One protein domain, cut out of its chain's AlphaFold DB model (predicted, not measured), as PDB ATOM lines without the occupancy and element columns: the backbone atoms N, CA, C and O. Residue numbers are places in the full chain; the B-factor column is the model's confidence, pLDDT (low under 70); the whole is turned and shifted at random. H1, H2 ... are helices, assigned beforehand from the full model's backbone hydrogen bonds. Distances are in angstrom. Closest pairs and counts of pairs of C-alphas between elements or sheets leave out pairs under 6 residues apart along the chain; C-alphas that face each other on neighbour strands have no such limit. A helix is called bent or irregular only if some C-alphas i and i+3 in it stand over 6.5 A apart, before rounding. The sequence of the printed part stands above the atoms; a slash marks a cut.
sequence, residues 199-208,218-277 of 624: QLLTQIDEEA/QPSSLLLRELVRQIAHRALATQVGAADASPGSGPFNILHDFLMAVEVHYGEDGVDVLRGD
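What this domain is: This is residues 199 to 208 and 218 to 277 of the 624 residues of an uncharacterized protein of Trypanosoma cruzi marinkellei (UniProt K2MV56). H2 and the arm H3a make a helical hairpin; at its open end arm H3b folds back, and H1 lies near the start of H2. The printed part is all helix: 70 residues, with named helices H1, H2 and H3 and no named strand. It is only just compact, close to loose, with a radius of gyration of the C-alphas of 13.1 A and spans of 37 by 25 by 17 A.

How they stand to each other: H3, residues 251 to 276, is one helix by its hydrogen bonds but bent into arms H3a, up to 265, and H3b, from 268; C-alphas 265 and 268 are 9.5 A apart. H2, residues 219 to 239, touches H3a with 231 to 239 alone, a hairpin at a shallow tilt of 15 degrees; the closest C-alphas, Ala 235 and Pro 251, are 4.7 A apart. H1, residues 199 to 208, only just touches H2, with 3 pairs of C-alphas within 8 A. Every O i to N i+4 pair is within hydrogen-bond range in H1, H2, H3a and H3b.

Where its parts are: H2, 30.0 A long, begins at C-alpha 219 (18.972, 9.313, 27.936); H3b ends at C-alpha 276 (19.556, -6.861, 37.963).

The domain as a whole: Residues 209 to 217 are cut out, with 9.9 A between C-alphas 208 and 218. The H2 to H3 link is long. Nineteen residues have pLDDT under 70.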
ATOM      1  N   GLN A 199      23.536  16.803  39.095       82.69
ATOM      2  CA  GLN A 199      24.063  17.726  38.080       82.69
ATOM      3  C   GLN A 199      24.093  17.116  36.670       82.69
ATOM      4  O   GLN A 199      23.743  17.791  35.705       82.69
ATOM      5  N   LEU A 200      24.510  15.851  36.541       79.00
ATOM      6  CA  LEU A 200      24.533  15.150  35.251       79.00
ATOM      7  C   LEU A 200      23.123  14.984  34.678       79.00
ATOM      8  O   LEU A 200      22.915  15.198  33.490       79.00
ATOM      9  N   LEU A 201      22.156  14.635  35.527       79.44
ATOM     10  CA  LEU A 201      20.757  14.507  35.130       79.44
ATOM     11  C   LEU A 201      20.171  15.845  34.676       79.44
ATOM     12  O   LEU A 201      19.597  15.913  33.595       79.44
ATOM     13  N   THR A 202      20.404  16.923  35.430       81.00
ATOM     14  CA  THR A 202      19.933  18.260  35.039       81.00
ATOM     15  C   THR A 202      20.541  18.730  33.719       81.00
ATOM     16  O   THR A 202      19.840  19.324  32.911       81.00
ATOM     17  N   GLN A 203      21.819  18.424  33.459       75.44
ATOM     18  CA  GLN A 203      22.475  18.758  32.189       75.44
ATOM     19  C   GLN A 203      21.854  18.004  31.009       75.44
ATOM     20  O   GLN A 203      21.608  18.594  29.962       75.44
ATOM     21  N   ILE A 204      21.553  16.714  31.189       73.56
ATOM     22  CA  ILE A 204      20.873  15.909  30.168       73.56
ATOM     23  C   ILE A 204      19.471  16.451  29.885       73.56
ATOM     24  O   ILE A 204      19.072  16.514  28.724       73.56
ATOM     25  N   ASP A 205      18.730  16.856  30.917       72.06
ATOM     26  CA  ASP A 205      17.389  17.420  30.754       72.06
ATOM     27  C   ASP A 205      17.432  18.773  30.017       72.06
ATOM     28  O   ASP A 205      16.619  19.027  29.124       72.06
ATOM     29  N   GLU A 206      18.419  19.620  30.324       73.69
ATOM     30  CA  GLU A 206      18.668  20.886  29.624       73.69
ATOM     31  C   GLU A 206      19.047  20.663  28.142       73.69
ATOM     32  O   GLU A 206      18.495  21.315  27.249       73.69
ATOM     33  N   GLU A 207      19.917  19.696  27.836       64.56
ATOM     34  CA  GLU A 207      20.325  19.347  26.464       64.56
ATOM     35  C   GLU A 207      19.201  18.670  25.654       64.56
ATOM     36  O   GLU A 207      19.006  18.953  24.466       64.56
ATOM     37  N   ALA A 208      18.402  17.812  26.291       63.34
ATOM     38  CA  ALA A 208      17.238  17.183  25.669       63.34
ATOM     39  C   ALA A 208      16.126  18.202  25.375       63.34
ATOM     40  O   ALA A 208      15.422  18.080  24.375       63.34
ATOM     41  N   GLN A 218      15.860   7.287  25.642       57.34
ATOM     42  CA  GLN A 218      15.683   7.484  27.089       57.34
ATOM     43  C   GLN A 218      17.065   7.770  27.703       57.34
ATOM     44  O   GLN A 218      17.727   6.833  28.167       57.34
ATOM     45  N   PRO A 219      17.564   9.019  27.676       58.75
ATOM     46  CA  PRO A 219      18.972   9.313  27.936       58.75
ATOM     47  C   PRO A 219      19.344   9.066  29.404       58.75
ATOM     48  O   PRO A 219      20.453   8.626  29.690       58.75
ATOM     49  N   SER A 220      18.387   9.234  30.322       63.12
ATOM     50  CA  SER A 220      18.531   8.906  31.745       63.12
ATOM     51  C   SER A 220      18.773   7.409  31.986       63.12
ATOM     52  O   SER A 220      19.634   7.041  32.780       63.12
ATOM     53  N   SER A 221      18.087   6.519  31.258       64.81
ATOM     54  CA  SER A 221      18.283   5.064  31.380       64.81
ATOM     55  C   SER A 221      19.657   4.609  30.866       64.81
ATOM     56  O   SER A 221      20.304   3.746  31.465       64.81
ATOM     57  N   LEU A 222      20.136   5.224  29.778       61.16
ATOM     58  CA  LEU A 222      21.455   4.956  29.205       61.16
ATOM     59  C   LEU A 222      22.567   5.492  30.105       61.16
ATOM     60  O   LEU A 222      23.560   4.793  30.315       61.16
ATOM     61  N   LEU A 223      22.367   6.683  30.685       65.81
ATOM     62  CA  LEU A 223      23.251   7.222  31.709       65.81
ATOM     63  C   LEU A 223      23.342   6.244  32.881       65.81
ATOM     64  O   LEU A 223      24.445   5.833  33.221       65.81
ATOM     65  N   LEU A 224      22.213   5.811  33.455       68.50
ATOM     66  CA  LEU A 224      22.212   4.867  34.575       68.50
ATOM     67  C   LEU A 224      23.011   3.599  34.248       68.50
ATOM     68  O   LEU A 224      23.893   3.224  35.017       68.50
ATOM     69  N   ARG A 225      22.770   2.977  33.089       68.69
ATOM     70  CA  ARG A 225      23.478   1.758  32.668       68.69
ATOM     71  C   ARG A 225      24.992   1.961  32.553       68.69
ATOM     72  O   ARG A 225      25.762   1.109  32.994       68.69
ATOM     73  N   GLU A 226      25.425   3.082  31.985       67.00
ATOM     74  CA  GLU A 226      26.850   3.391  31.864       67.00
ATOM     75  C   GLU A 226      27.478   3.740  33.221       67.00
ATOM     76  O   GLU A 226      28.588   3.298  33.515       67.00
ATOM     77  N   LEU A 227      26.765   4.460  34.090       73.06
ATOM     78  CA  LEU A 227      27.246   4.780  35.432       73.06
ATOM     79  C   LEU A 227      27.396   3.532  36.306       73.06
ATOM     80  O   LEU A 227      28.404   3.402  36.998       73.06
ATOM     81  N   VAL A 228      26.455   2.587  36.225       76.50
ATOM     82  CA  VAL A 228      26.546   1.277  36.895       76.50
ATOM     83  C   VAL A 228      27.841   0.567  36.497       76.50
ATOM     84  O   VAL A 228      28.628   0.162  37.358       76.50
ATOM     85  N   ARG A 229      28.110   0.491  35.190       72.44
ATOM     86  CA  ARG A 229      29.321  -0.122  34.634       72.44
ATOM     87  C   ARG A 229      30.594   0.584  35.113       72.44
ATOM     88  O   ARG A 229      31.523  -0.071  35.584       72.44
ATOM     89  N   GLN A 230      30.639   1.915  35.039       74.56
ATOM     90  CA  GLN A 230      31.808   2.711  35.432       74.56
ATOM     91  C   GLN A 230      32.101   2.653  36.934       74.56
ATOM     92  O   GLN A 230      33.269   2.624  37.327       74.56
ATOM     93  N   ILE A 231      31.066   2.629  37.775       81.88
ATOM     94  CA  ILE A 231      31.219   2.568  39.230       81.88
ATOM     95  C   ILE A 231      31.694   1.191  39.680       81.88
ATOM     96  O   ILE A 231      32.615   1.117  40.493       81.88
ATOM     97  N   ALA A 232      31.152   0.112  39.105       79.94
ATOM     98  CA  ALA A 232      31.673  -1.233  39.339       79.94
ATOM     99  C   ALA A 232      33.156  -1.332  38.947       79.94
ATOM    100  O   ALA A 232      33.978  -1.789  39.738       79.94
ATOM    101  N   HIS A 233      33.531  -0.811  37.775       74.31
ATOM    102  CA  HIS A 233      34.933  -0.762  37.350       74.31
ATOM    103  C   HIS A 233      35.824   0.028  38.286       74.31
ATOM    104  O   HIS A 233      36.911  -0.429  38.621       74.31
ATOM    105  N   ARG A 234      35.376   1.206  38.722       77.19
ATOM    106  CA  ARG A 234      36.125   2.029  39.669       77.19
ATOM    107  C   ARG A 234      36.353   1.271  40.972       77.19
ATOM    108  O   ARG A 234      37.491   1.182  41.414       77.19
ATOM    109  N   ALA A 235      35.304   0.691  41.551       80.75
ATOM    110  CA  ALA A 235      35.416  -0.060  42.796       80.75
ATOM    111  C   ALA A 235      36.350  -1.275  42.646       80.75
ATOM    112  O   ALA A 235      37.203  -1.506  43.502       80.75
ATOM    113  N   LEU A 236      36.258  -2.001  41.525       80.75
ATOM    114  CA  LEU A 236      37.155  -3.111  41.201       80.75
ATOM    115  C   LEU A 236      38.611  -2.645  41.042       80.75
ATOM    116  O   LEU A 236      39.507  -3.239  41.637       80.75
ATOM    117  N   ALA A 237      38.855  -1.580  40.274       76.12
ATOM    118  CA  ALA A 237      40.186  -1.029  40.018       76.12
ATOM    119  C   ALA A 237      40.849  -0.508  41.300       76.12
ATOM    120  O   ALA A 237      42.034  -0.765  41.527       76.12
ATOM    121  N   THR A 238      40.079   0.170  42.155       78.62
ATOM    122  CA  THR A 238      40.512   0.600  43.487       78.62
ATOM    123  C   THR A 238      40.847  -0.613  44.360       78.62
ATOM    124  O   THR A 238      41.923  -0.657  44.949       78.62
ATOM    125  N   GLN A 239      40.006  -1.654  44.373       83.62
ATOM    126  CA  GLN A 239      40.244  -2.863  45.170       83.62
ATOM    127  C   GLN A 239      41.524  -3.617  44.785       83.62
ATOM    128  O   GLN A 239      42.188  -4.171  45.660       83.62
ATOM    129  N   VAL A 240      41.859  -3.681  43.493       76.75
ATOM    130  CA  VAL A 240      43.044  -4.414  43.005       76.75
ATOM    131  C   VAL A 240      44.309  -3.548  42.955       76.75
ATOM    132  O   VAL A 240      45.359  -4.033  42.536       76.75
ATOM    133  N   GLY A 241      44.229  -2.277  43.366       70.50
ATOM    134  CA  GLY A 241      45.353  -1.338  43.345       70.50
ATOM    135  C   GLY A 241      45.754  -0.870  41.940       70.50
ATOM    136  O   GLY A 241      46.891  -0.451  41.734       70.50
ATOM    137  N   ALA A 242      44.849  -0.967  40.959       69.12
ATOM    138  CA  ALA A 242      45.048  -0.410  39.618       69.12
ATOM    139  C   ALA A 242      44.712   1.091  39.547       69.12
ATOM    140  O   ALA A 242      45.185   1.778  38.643       69.12
ATOM    141  N   ALA A 243      43.906   1.587  40.488       66.44
ATOM    142  CA  ALA A 243      43.589   2.997  40.664       66.44
ATOM    143  C   ALA A 243      43.822   3.404  42.123       66.44
ATOM    144  O   ALA A 243      43.467   2.655  43.036       66.44
ATOM    145  N   ASP A 244      44.380   4.594  42.338       60.50
ATOM    146  CA  ASP A 244      44.564   5.134  43.683       60.50
ATOM    147  C   ASP A 244      43.201   5.418  44.328       60.50
ATOM    148  O   ASP A 244      42.307   6.009  43.711       60.50
ATOM    149  N   ALA A 245      43.033   5.004  45.585       61.91
ATOM    150  CA  ALA A 245      41.870   5.394  46.368       61.91
ATOM    151  C   ALA A 245      41.982   6.886  46.707       61.91
ATOM    152  O   ALA A 245      42.975   7.322  47.293       61.91
ATOM    153  N   SER A 246      40.965   7.684  46.371       62.03
ATOM    154  CA  SER A 246      40.881   9.032  46.939       62.03
ATOM    155  C   SER A 246      40.711   8.924  48.462       62.03
ATOM    156  O   SER A 246      40.019   8.006  48.911       62.03
ATOM    157  N   PRO A 247      41.296   9.835  49.263       55.31
ATOM    158  CA  PRO A 247      41.207   9.775  50.723       55.31
ATOM    159  C   PRO A 247      39.750   9.626  51.189       55.31
ATOM    160  O   PRO A 247      38.905  10.439  50.818       55.31
ATOM    161  N   GLY A 248      39.450   8.571  51.955       58.72
ATOM    162  CA  GLY A 248      38.097   8.281  52.456       58.72
ATOM    163  C   GLY A 248      37.123   7.630  51.458       58.72
ATOM    164  O   GLY A 248      35.940   7.547  51.756       58.72
ATOM    165  N   SER A 249      37.580   7.170  50.287       65.12
ATOM    166  CA  SER A 249      36.747   6.504  49.269       65.12
ATOM    167  C   SER A 249      37.277   5.100  48.976       65.12
ATOM    168  O   SER A 249      37.863   4.843  47.921       65.12
ATOM    169  N   GLY A 250      37.122   4.193  49.939       78.25
ATOM    170  CA  GLY A 250      37.405   2.783  49.705       78.25
ATOM    171  C   GLY A 250      36.351   2.122  48.801       78.25
ATOM    172  O   GLY A 250      35.363   2.753  48.393       78.25
ATOM    173  N   PRO A 251      36.573   0.854  48.412       83.06
ATOM    174  CA  PRO A 251      35.727   0.153  47.450       83.06
ATOM    175  C   PRO A 251      34.248   0.081  47.859       83.06
ATOM    176  O   PRO A 251      33.380   0.199  46.990       83.06
ATOM    177  N   PHE A 252      33.938  -0.071  49.154       86.88
ATOM    178  CA  PHE A 252      32.548  -0.111  49.619       86.88
ATOM    179  C   PHE A 252      31.907   1.265  49.670       86.88
ATOM    180  O   PHE A 252      30.737   1.373  49.295       86.88
ATOM    181  N   ASN A 253      32.642   2.312  50.060       86.81
ATOM    182  CA  ASN A 253      32.135   3.684  49.999       86.81
ATOM    183  C   ASN A 253      31.743   4.074  48.568       86.81
ATOM    184  O   ASN A 253      30.664   4.621  48.361       86.81
ATOM    185  N   ILE A 254      32.547   3.702  47.562       86.12
ATOM    186  CA  ILE A 254      32.241   3.963  46.142       86.12
ATOM    187  C   ILE A 254      30.889   3.356  45.734       86.12
ATOM    188  O   ILE A 254      30.078   4.024  45.090       86.12
ATOM    189  N   LEU A 255      30.629   2.095  46.103       89.25
ATOM    190  CA  LEU A 255      29.351   1.447  45.796       89.25
ATOM    191  C   LEU A 255      28.200   2.019  46.634       89.25
ATOM    192  O   LEU A 255      27.089   2.167  46.125       89.25
ATOM    193  N   HIS A 256      28.449   2.327  47.908       89.44
ATOM    194  CA  HIS A 256      27.445   2.860  48.826       89.44
ATOM    195  C   HIS A 256      26.942   4.239  48.390       89.44
ATOM    196  O   HIS A 256      25.730   4.433  48.271       89.44
ATOM    197  N   ASP A 257      27.854   5.163  48.088       88.44
ATOM    198  CA  ASP A 257      27.527   6.516  47.638       88.44
ATOM    199  C   ASP A 257      26.721   6.494  46.339       88.44
ATOM    200  O   ASP A 257      25.744   7.232  46.190       88.44
ATOM    201  N   PHE A 258      27.090   5.605  45.414       89.00
ATOM    202  CA  PHE A 258      26.366   5.445  44.163       89.00
ATOM    203  C   PHE A 258      24.965   4.859  44.372       89.00
ATOM    204  O   PHE A 258      24.007   5.377  43.805       89.00
ATOM    205  N   LEU A 259      24.810   3.840  45.226       89.88
ATOM    206  CA  LEU A 259      23.490   3.293  45.576       89.88
ATOM    207  C   LEU A 259      22.570   4.366  46.161       89.88
ATOM    208  O   LEU A 259      21.413   4.467  45.760       89.88
ATOM    209  N   MET A 260      23.097   5.181  47.077       89.31
ATOM    210  CA  MET A 260      22.361   6.300  47.665       89.31
ATOM    211  C   MET A 260      21.989   7.345  46.609       89.31
ATOM    212  O   MET A 260      20.872   7.856  46.617       89.31
ATOM    213  N   ALA A 261      22.896   7.649  45.678       87.88
ATOM    214  CA  ALA A 261      22.632   8.578  44.585       87.88
ATOM    215  C   ALA A 261      21.528   8.073  43.645       87.88
ATOM    216  O   ALA A 261      20.648   8.848  43.270       87.88
ATOM    217  N   VAL A 262      21.547   6.787  43.291       88.56
ATOM    218  CA  VAL A 262      20.533   6.196  42.412       88.56
ATOM    219  C   VAL A 262      19.169   6.158  43.091       88.56
ATOM    220  O   VAL A 262      18.189   6.545  42.469       88.56
ATOM    221  N   GLU A 263      19.095   5.771  44.364       88.88
ATOM    222  CA  GLU A 263      17.830   5.765  45.112       88.88
ATOM    223  C   GLU A 263      17.198   7.164  45.178       88.88
ATOM    224  O   GLU A 263      15.993   7.307  44.990       88.88
ATOM    225  N   VAL A 264      18.013   8.204  45.384       91.31
ATOM    226  CA  VAL A 264      17.539   9.595  45.455       91.31
ATOM    227  C   VAL A 264      16.987  10.095  44.117       91.31
ATOM    228  O   VAL A 264      15.982  10.800  44.115       91.31
ATOM    229  N   HIS A 265      17.629   9.758  42.993       86.94
ATOM    230  CA  HIS A 265      17.303  10.357  41.688       86.94
ATOM    231  C   HIS A 265      16.476   9.469  40.752       86.94
ATOM    232  O   HIS A 265      15.737   9.988  39.924       86.94
ATOM    233  N   TYR A 266      16.586   8.146  40.874       82.38
ATOM    234  CA  TYR A 266      15.881   7.162  40.039       82.38
ATOM    235  C   TYR A 266      14.864   6.315  40.825       82.38
ATOM    236  O   TYR A 266      14.140   5.528  40.217       82.38
ATOM    237  N   GLY A 267      14.792   6.450  42.155       87.25
ATOM    238  CA  GLY A 267      13.847   5.709  42.993       87.25
ATOM    239  C   GLY A 267      14.131   4.203  43.083       87.25
ATOM    240  O   GLY A 267      15.235   3.735  42.795       87.25
ATOM    241  N   GLU A 268      13.122   3.435  43.508       85.50
ATOM    242  CA  GLU A 268      13.225   1.976  43.686       85.50
ATOM    243  C   GLU A 268      13.495   1.242  42.365       85.50
ATOM    244  O   GLU A 268      14.331   0.339  42.337       85.50
ATOM    245  N   ASP A 269      12.897   1.701  41.260       80.88
ATOM    246  CA  ASP A 269      13.110   1.132  39.923       80.88
ATOM    247  C   ASP A 269      14.591   1.186  39.516       80.88
ATOM    248  O   ASP A 269      15.148   0.212  39.007       80.88
ATOM    249  N   GLY A 270      15.270   2.306  39.794       80.94
ATOM    250  CA  GLY A 270      16.708   2.436  39.565       80.94
ATOM    251  C   GLY A 270      17.520   1.451  40.404       80.94
ATOM    252  O   GLY A 270      18.448   0.822  39.898       80.94
ATOM    253  N   VAL A 271      17.155   1.260  41.674       84.31
ATOM    254  CA  VAL A 271      17.817   0.295  42.567       84.31
ATOM    255  C   VAL A 271      17.632  -1.143  42.072       84.31
ATOM    256  O   VAL A 271      18.570  -1.943  42.151       84.31
ATOM    257  N   ASP A 272      16.466  -1.478  41.531       80.19
ATOM    258  CA  ASP A 272      16.211  -2.802  40.968       80.19
ATOM    259  C   ASP A 272      16.998  -3.044  39.673       80.19
ATOM    260  O   ASP A 272      17.509  -4.148  39.475       80.19
ATOM    261  N   VAL A 273      17.235  -2.008  38.858       77.06
ATOM    262  CA  VAL A 273      18.178  -2.081  37.724       77.06
ATOM    263  C   VAL A 273      19.599  -2.411  38.201       77.06
ATOM    264  O   VAL A 273      20.246  -3.276  37.612       77.06
ATOM    265  N   LEU A 274      20.080  -1.802  39.295       81.88
ATOM    266  CA  LEU A 274      21.401  -2.132  39.862       81.88
ATOM    267  C   LEU A 274      21.478  -3.584  40.338       81.88
ATOM    268  O   LEU A 274      22.497  -4.243  40.147       81.88
ATOM    269  N   ARG A 275      20.413  -4.083  40.975       79.94
ATOM    270  CA  ARG A 275      20.334  -5.474  41.452       79.94
ATOM    271  C   ARG A 275      20.239  -6.477  40.305       79.94
ATOM    272  O   ARG A 275      20.696  -7.607  40.457       79.94
ATOM    273  N   GLY A 276      19.636  -6.073  39.189       77.75
ATOM    274  CA  GLY A 276      19.556  -6.861  37.963       77.75
ATOM    275  C   GLY A 276      20.861  -6.890  37.163       77.75
ATOM    276  O   GLY A 276      21.067  -7.822  36.386       77.75
ATOM    277  N   ASP A 277      21.758  -5.915  37.350       81.31
ATOM    278  CA  ASP A 277      23.034  -5.876  36.637       81.31
ATOM    279  C   ASP A 277      24.035  -6.899  37.196       81.31
ATOM    280  O   ASP A 277      24.536  -6.811  38.322       81.31
TER     281      ASP A 277